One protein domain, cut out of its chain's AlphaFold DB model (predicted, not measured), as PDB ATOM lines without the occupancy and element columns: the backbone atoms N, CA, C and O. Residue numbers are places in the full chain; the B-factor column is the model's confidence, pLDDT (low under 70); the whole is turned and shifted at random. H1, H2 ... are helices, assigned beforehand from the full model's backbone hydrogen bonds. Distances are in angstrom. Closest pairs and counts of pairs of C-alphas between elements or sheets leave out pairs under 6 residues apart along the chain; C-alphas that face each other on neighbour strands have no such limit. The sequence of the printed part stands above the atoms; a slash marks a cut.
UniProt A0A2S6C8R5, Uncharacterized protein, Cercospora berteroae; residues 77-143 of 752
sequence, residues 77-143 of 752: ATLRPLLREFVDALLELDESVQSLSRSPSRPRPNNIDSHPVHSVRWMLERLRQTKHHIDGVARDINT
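Overview. This is residues 77 to 143 of the 752 residues of an uncharacterized protein of Cercospora berteroae (UniProt A0A2S6C8R5). Two long helices, H2 and H1, lie side by side and run the same way, making a rod; the long link, residues 101 to 115, runs back along the outside of the pair from the end of H1 to the beginning of H2, and residues 138 to 143 of H2 stick out at one end. The printed part has 67 residues with two named helices, H1 then H2, and no named strand; its class is all helix. It is loose, with a radius of gyration of the C-alphas of 13.6 A, and spans 48 by 16 by 15 A.

Along the chain. Find C-alpha 116 at (33.690, -48.759, 6.058); from there H2, residues 116 to 143, runs 40.5 A to C-alpha 143 at (6.709, -43.029, 35.663). H1, residues 77 to 100, begins at C-alpha 77 at (32.731, -47.704, -4.735) and is 36.4 A long.

Arrangement. H2 and H1 touch; their closest C-alphas, of Thr 130 and Asp 94, are 6.1 A apart. Their tilt is shallow, 21 degrees. O i to N i+4 pairs are within hydrogen-bond range in 18 of 20 for H1 and 23 of 24 for H2.

Size, cuts and confidence. Look at Ala 77 and Thr 143, whose C-alphas are the farthest apart, 48.3 A. The printed part has no cut, and no printed residue is under pLDDT 70.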
ATOM      1  N   ALA A  77      33.057 -48.927  -4.001       76.44
ATOM      2  CA  ALA A  77      32.731 -47.704  -4.735       76.44
ATOM      3  C   ALA A  77      31.249 -47.299  -4.600       76.44
ATOM      4  O   ALA A  77      30.968 -46.138  -4.314       76.44
ATOM      5  N   THR A  78      30.314 -48.247  -4.738       82.12
ATOM      6  CA  THR A  78      28.865 -48.014  -4.579       82.12
ATOM      7  C   THR A  78      28.418 -48.064  -3.120       82.12
ATOM      8  O   THR A  78      27.476 -47.375  -2.743       82.12
ATOM      9  N   LEU A  79      29.123 -48.810  -2.265       84.94
ATOM     10  CA  LEU A  79      28.835 -48.860  -0.830       84.94
ATOM     11  C   LEU A  79      29.144 -47.531  -0.108       84.94
ATOM     12  O   LEU A  79      28.479 -47.200   0.865       84.94
ATOM     13  N   ARG A  80      30.137 -46.753  -0.566       87.25
ATOM     14  CA  ARG A  80      30.524 -45.469   0.053       87.25
ATOM     15  C   ARG A  80      29.410 -44.408   0.115       87.25
ATOM     16  O   ARG A  80      29.201 -43.906   1.216       87.25
ATOM     17  N   PRO A  81      28.706 -44.037  -0.977       89.62
ATOM     18  CA  PRO A  81      27.605 -43.073  -0.895       89.62
ATOM     19  C   PRO A  81      26.475 -43.565   0.020       89.62
ATOM     20  O   PRO A  81      26.104 -42.841   0.938       89.62
ATOM     21  N   LEU A  82      26.060 -44.830  -0.107       89.50
ATOM     22  CA  LEU A  82      25.039 -45.439   0.759       89.50
ATOM     23  C   LEU A  82      25.427 -45.406   2.251       89.50
ATOM     24  O   LEU A  82      24.588 -45.155   3.111       89.50
ATOM     25  N   LEU A  83      26.708 -45.618   2.581       91.38
ATOM     26  CA  LEU A  83      27.209 -45.473   3.954       91.38
ATOM     27  C   LEU A  83      27.231 -44.018   4.438       91.38
ATOM     28  O   LEU A  83      27.118 -43.800   5.640       91.38
ATOM     29  N   ARG A  84      27.395 -43.026   3.555       90.88
ATOM     30  CA  ARG A  84      27.294 -41.606   3.932       90.88
ATOM     31  C   ARG A  84      25.843 -41.235   4.209       90.88
ATOM     32  O   ARG A  84      25.562 -40.801   5.316       90.88
ATOM     33  N   GLU A  85      24.944 -41.523   3.270       93.25
ATOM     34  CA  GLU A  85      23.493 -41.319   3.403       93.25
ATOM     35  C   GLU A  85      22.947 -41.961   4.688       93.25
ATOM     36  O   GLU A  85      22.216 -41.320   5.440       93.25
ATOM     37  N   PHE A  86      23.374 -43.189   5.008       93.81
ATOM     38  CA  PHE A  86      22.965 -43.858   6.243       93.81
ATOM     39  C   PHE A  86      23.614 -43.267   7.512       93.81
ATOM     40  O   PHE A  86      22.967 -43.256   8.555       93.81
ATOM     41  N   VAL A  87      24.839 -42.716   7.462       94.69
ATOM     42  CA  VAL A  87      25.377 -41.918   8.590       94.69
ATOM     43  C   VAL A  87      24.583 -40.625   8.774       94.69
ATOM     44  O   VAL A  87      24.301 -40.261   9.910       94.69
ATOM     45  N   ASP A  88      24.236 -39.932   7.689       93.31
ATOM     46  CA  ASP A  88      23.513 -38.660   7.736       93.31
ATOM     47  C   ASP A  88      22.089 -38.841   8.293       93.31
ATOM     48  O   ASP A  88      21.734 -38.182   9.268       93.31
ATOM     49  N   ALA A  89      21.333 -39.832   7.805       95.06
ATOM     50  CA  ALA A  89      20.021 -40.190   8.360       95.06
ATOM     51  C   ALA A  89      20.089 -40.662   9.830       95.06
ATOM     52  O   ALA A  89      19.178 -40.405  10.619       95.06
ATOM     53  N   LEU A  90      21.174 -41.336  10.236       95.56
ATOM     54  CA  LEU A  90      21.381 -41.705  11.641       95.56
ATOM     55  C   LEU A  90      21.729 -40.511  12.532       95.56
ATOM     56  O   LEU A  90      21.381 -40.541  13.708       95.56
ATOM     57  N   LEU A  91      22.400 -39.485  12.006       93.25
ATOM     58  CA  LEU A  91      22.661 -38.240  12.730       93.25
ATOM     59  C   LEU A  91      21.377 -37.421  12.909       93.25
ATOM     60  O   LEU A  91      21.145 -36.926  14.004       93.25
ATOM     61  N   GLU A  92      20.519 -37.351  11.891       95.56
ATOM     62  CA  GLU A  92      19.204 -36.695  11.966       95.56
ATOM     63  C   GLU A  92      18.282 -37.370  13.001       95.56
ATOM     64  O   GLU A  92      17.733 -36.709  13.887       95.56
ATOM     65  N   LEU A  93      18.184 -38.706  12.972       94.62
ATOM     66  CA  LEU A  93      17.453 -39.477  13.985       94.62
ATOM     67  C   LEU A  93      18.011 -39.232  15.397       94.62
ATOM     68  O   LEU A  93      17.256 -39.021  16.346       94.62
ATOM     69  N   ASP A  94      19.333 -39.253  15.541       94.88
ATOM     70  CA  ASP A  94      20.036 -39.064  16.807       94.88
ATOM     71  C   ASP A  94      19.898 -37.632  17.363       94.88
ATOM     72  O   ASP A  94      19.729 -37.464  18.571       94.88
ATOM     73  N   GLU A  95      19.891 -36.610  16.503       94.94
ATOM     74  CA  GLU A  95      19.599 -35.218  16.862       94.94
ATOM     75  C   GLU A  95      18.135 -35.045  17.290       94.94
ATOM     76  O   GLU A  95      17.872 -34.446  18.336       94.94
ATOM     77  N   SER A  96      17.182 -35.652  16.569       95.44
ATOM     78  CA  SER A  96      15.762 -35.612  16.948       95.44
ATOM     79  C   SER A  96      15.540 -36.184  18.357       95.44
ATOM     80  O   SER A  96      14.950 -35.519  19.213       95.44
ATOM     81  N   VAL A  97      16.117 -37.353  18.658       94.50
ATOM     82  CA  VAL A  97      16.021 -38.021  19.966       94.50
ATOM     83  C   VAL A  97      16.725 -37.224  21.069       94.50
ATOM     84  O   VAL A  97      16.233 -37.176  22.196       94.50
ATOM     85  N   GLN A  98      17.836 -36.547  20.758       92.50
ATOM     86  CA  GLN A  98      18.520 -35.665  21.708       92.50
ATOM     87  C   GLN A  98      17.760 -34.358  21.972       92.50
ATOM     88  O   GLN A  98      17.828 -33.847  23.094       92.50
ATOM     89  N   SER A  99      17.000 -33.845  20.997       92.94
ATOM     90  CA  SER A  99      16.160 -32.653  21.167       92.94
ATOM     91  C   SER A  99      15.027 -32.890  22.178       92.94
ATOM     92  O   SER A  99      14.838 -32.076  23.086       92.94
ATOM     93  N   LEU A 100      14.367 -34.058  22.116       90.12
ATOM     94  CA  LEU A 100      13.340 -34.485  23.080       90.12
ATOM     95  C   LEU A 100      13.877 -34.561  24.520       90.12
ATOM     96  O   LEU A 100      13.130 -34.357  25.474       90.12
ATOM     97  N   SER A 101      15.170 -34.849  24.684       86.69
ATOM     98  CA  SER A 101      15.804 -35.139  25.974       86.69
ATOM     99  C   SER A 101      16.827 -34.094  26.433       86.69
ATOM    100  O   SER A 101      17.545 -34.333  27.405       86.69
ATOM    101  N   ARG A 102      16.964 -32.975  25.709       90.38
ATOM    102  CA  ARG A 102      17.932 -31.886  25.974       90.38
ATOM    103  C   ARG A 102      19.386 -32.358  26.145       90.38
ATOM    104  O   ARG A 102      20.144 -31.795  26.933       90.38
ATOM    105  N   SER A 103      19.771 -33.417  25.436       88.62
ATOM    106  CA  SER A 103      21.128 -33.972  25.494       88.62
ATOM    107  C   SER A 103      22.052 -33.269  24.483       88.62
ATOM    108  O   SER A 103      21.575 -32.867  23.425       88.62
ATOM    109  N   PRO A 104      23.352 -33.080  24.783       88.25
ATOM    110  CA  PRO A 104      24.255 -32.331  23.910       88.25
ATOM    111  C   PRO A 104      24.648 -33.130  22.661       88.25
ATOM    112  O   PRO A 104      25.067 -34.288  22.771       88.25
ATOM    113  N   SER A 105      24.586 -32.466  21.502       85.62
ATOM    114  CA  SER A 105      24.925 -33.029  20.193       85.62
ATOM    115  C   SER A 105      26.338 -33.615  20.161       85.62
ATOM    116  O   SER A 105      27.317 -32.999  20.596       85.62
ATOM    117  N   ARG A 106      26.458 -34.845  19.647       84.75
ATOM    118  CA  ARG A 106      27.746 -35.542  19.519       84.75
ATOM    119  C   ARG A 106      28.364 -35.322  18.134       84.75
ATOM    120  O   ARG A 106      27.638 -35.315  17.143       84.75
ATOM    121  N   PRO A 107      29.698 -35.180  18.031       85.50
ATOM    122  CA  PRO A 107      30.357 -34.920  16.756       85.50
ATOM    123  C   PRO A 107      30.281 -36.120  15.800       85.50
ATOM    124  O   PRO A 107      30.442 -37.276  16.202       85.50
ATOM    125  N   ARG A 108      30.113 -35.817  14.507       87.81
ATOM    126  CA  ARG A 108      30.229 -36.767  13.391       87.81
ATOM    127  C   ARG A 108      31.612 -37.450  13.401       87.81
ATOM    128  O   ARG A 108      32.611 -36.779  13.656       87.81
ATOM    129  N   PRO A 109      31.723 -38.756  13.094       85.38
ATOM    130  CA  PRO A 109      33.018 -39.428  13.010       85.38
ATOM    131  C   PRO A 109      33.839 -38.893  11.825       85.38
ATOM    132  O   PRO A 109      33.456 -39.046  10.668       85.38
ATOM    133  N   ASN A 110      35.009 -38.317  12.110       81.62
ATOM    134  CA  ASN A 110      35.850 -37.587  11.146       81.62
ATOM    135  C   ASN A 110      36.496 -38.434  10.020       81.62
ATOM    136  O   ASN A 110      37.359 -37.924   9.309       81.62
ATOM    137  N   ASN A 111      36.155 -39.720   9.855       83.94
ATOM    138  CA  ASN A 111      36.793 -40.581   8.846       83.94
ATOM    139  C   ASN A 111      35.909 -41.746   8.339       83.94
ATOM    140  O   ASN A 111      36.297 -42.914   8.388       83.94
ATOM    141  N   ILE A 112      34.706 -41.426   7.850       80.62
ATOM    142  CA  ILE A 112      33.720 -42.409   7.350       80.62
ATOM    143  C   ILE A 112      34.234 -43.187   6.118       80.62
ATOM    144  O   ILE A 112      33.934 -44.374   5.969       80.62
ATOM    145  N   ASP A 113      35.020 -42.541   5.249       81.12
ATOM    146  CA  ASP A 113      35.381 -43.064   3.919       81.12
ATOM    147  C   ASP A 113      36.572 -44.041   3.897       81.12
ATOM    148  O   ASP A 113      36.668 -44.877   2.986       81.12
ATOM    149  N   SER A 114      37.489 -43.938   4.870       86.38
ATOM    150  CA  SER A 114      38.706 -44.772   4.906       86.38
ATOM    151  C   SER A 114      38.430 -46.197   5.386       86.38
ATOM    152  O   SER A 114      39.088 -47.139   4.944       86.38
ATOM    153  N   HIS A 115      37.475 -46.372   6.304       87.06
ATOM    154  CA  HIS A 115      37.273 -47.628   7.031       87.06
ATOM    155  C   HIS A 115      35.781 -47.991   7.141       87.06
ATOM    156  O   HIS A 115      35.213 -47.900   8.229       87.06
ATOM    157  N   PRO A 116      35.131 -48.473   6.060       85.56
ATOM    158  CA  PRO A 116      33.690 -48.759   6.058       85.56
ATOM    159  C   PRO A 116      33.256 -49.752   7.152       85.56
ATOM    160  O   PRO A 116      32.182 -49.606   7.723       85.56
ATOM    161  N   VAL A 117      34.111 -50.714   7.523       89.19
ATOM    162  CA  VAL A 117      33.856 -51.646   8.643       89.19
ATOM    163  C   VAL A 117      33.829 -50.930  10.002       89.19
ATOM    164  O   VAL A 117      33.071 -51.318  10.889       89.19
ATOM    165  N   HIS A 118      34.633 -49.878  10.182       88.94
ATOM    166  CA  HIS A 118      34.594 -49.044  11.384       88.94
ATOM    167  C   HIS A 118      33.346 -48.152  11.384       88.94
ATOM    168  O   HIS A 118      32.657 -48.091  12.397       88.94
ATOM    169  N   SER A 119      32.992 -47.566  10.235       89.31
ATOM    170  CA  SER A 119      31.758 -46.791  10.045       89.31
ATOM    171  C   SER A 119      30.511 -47.619  10.378       89.31
ATOM    172  O   SER A 119      29.693 -47.189  11.183       89.31
ATOM    173  N   VAL A 120      30.397 -48.854   9.869       92.88
ATOM    174  CA  VAL A 120      29.281 -49.768  10.196       92.88
ATOM    175  C   VAL A 120      29.240 -50.126  11.685       92.88
ATOM    176  O   VAL A 120      28.162 -50.136  12.277       92.88
ATOM    177  N   ARG A 121      30.390 -50.366  12.331       92.88
ATOM    178  CA  ARG A 121      30.439 -50.598  13.787       92.88
ATOM    179  C   ARG A 121      29.996 -49.368  14.582       92.88
ATOM    180  O   ARG A 121      29.226 -49.525  15.523       92.88
ATOM    181  N   TRP A 122      30.431 -48.170  14.187       93.62
ATOM    182  CA  TRP A 122      30.014 -46.910  14.806       93.62
ATOM    183  C   TRP A 122      28.505 -46.677  14.654       93.62
ATOM    184  O   TRP A 122      27.850 -46.342  15.633       93.62
ATOM    185  N   MET A 123      27.932 -46.935  13.474       94.56
ATOM    186  CA  MET A 123      26.492 -46.789  13.222       94.56
ATOM    187  C   MET A 123      25.641 -47.774  14.034       94.56
ATOM    188  O   MET A 123      24.650 -47.372  14.638       94.56
ATOM    189  N   LEU A 124      26.044 -49.048  14.108       95.81
ATOM    190  CA  LEU A 124      25.371 -50.052  14.943       95.81
ATOM    191  C   LEU A 124      25.442 -49.702  16.435       95.81
ATOM    192  O   LEU A 124      24.492 -49.946  17.177       95.81
ATOM    193  N   GLU A 125      26.557 -49.123  16.877       95.81
ATOM    194  CA  GLU A 125      26.719 -48.653  18.250       95.81
ATOM    195  C   GLU A 125      25.903 -47.378  18.524       95.81
ATOM    196  O   GLU A 125      25.264 -47.273  19.571       95.81
ATOM    197  N   ARG A 126      25.815 -46.452  17.558       92.69
ATOM    198  CA  ARG A 126      24.938 -45.277  17.648       92.69
ATOM    199  C   ARG A 126      23.475 -45.697  17.764       92.69
ATOM    200  O   ARG A 126      22.834 -45.311  18.732       92.69
ATOM    201  N   LEU A 127      22.997 -46.581  16.883       96.25
ATOM    202  CA  LEU A 127      21.643 -47.150  16.931       96.25
ATOM    203  C   LEU A 127      21.308 -47.781  18.289       96.25
ATOM    204  O   LEU A 127      20.221 -47.557  18.819       96.25
ATOM    205  N   ARG A 128      22.240 -48.535  18.890       96.38
ATOM    206  CA  ARG A 128      22.047 -49.081  20.244       96.38
ATOM    207  C   ARG A 128      21.901 -47.981  21.286       96.38
ATOM    208  O   ARG A 128      21.017 -48.090  22.131       96.38
ATOM    209  N   GLN A 129      22.733 -46.945  21.238       94.00
ATOM    210  CA  GLN A 129      22.674 -45.828  22.184       94.00
ATOM    211  C   GLN A 129      21.375 -45.030  22.025       94.00
ATOM    212  O   GLN A 129      20.676 -44.827  23.013       94.00
ATOM    213  N   THR A 130      20.996 -44.666  20.797       94.38
ATOM    214  CA  THR A 130      19.737 -43.969  20.491       94.38
ATOM    215  C   THR A 130      18.525 -44.795  20.939       94.38
ATOM    216  O   THR A 130      17.616 -44.244  21.557       94.38
ATOM    217  N   LYS A 131      18.539 -46.129  20.760       96.19
ATOM    218  CA  LYS A 131      17.486 -47.007  21.297       96.19
ATOM    219  C   LYS A 131      17.416 -46.975  22.829       96.19
ATOM    220  O   LYS A 131      16.339 -46.742  23.364       96.19
ATOM    221  N   HIS A 132      18.533 -47.161  23.540       95.12
ATOM    222  CA  HIS A 132      18.546 -47.099  25.014       95.12
ATOM    223  C   HIS A 132      18.048 -45.747  25.546       95.12
ATOM    224  O   HIS A 132      17.497 -45.681  26.646       95.12
ATOM    225  N   HIS A 133      18.232 -44.682  24.764       94.38
ATOM    226  CA  HIS A 133      17.766 -43.339  25.077       94.38
ATOM    227  C   HIS A 133      16.247 -43.194  24.919       94.38
ATOM    228  O   HIS A 133      15.590 -42.704  25.834       94.38
ATOM    229  N   ILE A 134      15.672 -43.711  23.826       94.69
ATOM    230  CA  ILE A 134      14.212 -43.820  23.634       94.69
ATOM    231  C   ILE A 134      13.593 -44.709  24.726       94.69
ATOM    232  O   ILE A 134      12.632 -44.304  25.379       94.69
ATOM    233  N   ASP A 135      14.192 -45.877  24.992       94.75
ATOM    234  CA  ASP A 135      13.798 -46.792  26.073       94.75
ATOM    235  C   ASP A 135      13.916 -46.112  27.462       94.75
ATOM    236  O   ASP A 135      13.282 -46.551  28.420       94.75
ATOM    237  N   GLY A 136      14.740 -45.067  27.608       93.44
ATOM    238  CA  GLY A 136      14.829 -44.191  28.786       93.44
ATOM    239  C   GLY A 136      13.663 -43.211  28.870       93.44
ATOM    240  O   GLY A 136      12.854 -43.307  29.789       93.44
ATOM    241  N   VAL A 137      13.519 -42.346  27.863       91.94
ATOM    242  CA  VAL A 137      12.451 -41.333  27.785       91.94
ATOM    243  C   VAL A 137      11.056 -41.963  27.918       91.94
ATOM    244  O   VAL A 137      10.198 -41.422  28.612       91.94
ATOM    245  N   ALA A 138      10.830 -43.149  27.345       91.31
ATOM    246  CA  ALA A 138       9.574 -43.886  27.497       91.31
ATOM    247  C   ALA A 138       9.293 -44.327  28.950       91.31
ATOM    248  O   ALA A 138       8.141 -44.326  29.385       91.31
ATOM    249  N   ARG A 139      10.324 -44.677  29.735       92.81
ATOM    250  CA  ARG A 139      10.180 -44.978  31.173       92.81
ATOM    251  C   ARG A 139       9.946 -43.714  31.996       92.81
ATOM    252  O   ARG A 139       9.122 -43.750  32.908       92.81
ATOM    253  N   ASP A 140      10.594 -42.606  31.655       89.38
ATOM    254  CA  ASP A 140      10.396 -41.325  32.343       89.38
ATOM    255  C   ASP A 140       8.963 -40.797  32.123       89.38
ATOM    256  O   ASP A 140       8.279 -40.421  33.074       89.38
ATOM    257  N   ILE A 141       8.439 -40.889  30.894       87.25
ATOM    258  CA  ILE A 141       7.036 -40.567  30.579       87.25
ATOM    259  C   ILE A 141       6.068 -41.462  31.373       87.25
ATOM    260  O   ILE A 141       5.134 -40.960  32.001       87.25
ATOM    261  N   ASN A 142       6.298 -42.779  31.394       86.94
ATOM    262  CA  ASN A 142       5.413 -43.722  32.084       86.94
ATOM    263  C   ASN A 142       5.442 -43.572  33.617       86.94
ATOM    264  O   ASN A 142       4.405 -43.714  34.265       86.94
ATOM    265  N   THR A 143       6.597 -43.255  34.211       82.12
ATOM    266  CA  THR A 143       6.709 -43.029  35.663       82.12
ATOM    267  C   THR A 143       6.039 -41.723  36.095       82.12
ATOM    268  O   THR A 143       5.314 -41.727  37.089       82.12
TER     269      THR A 143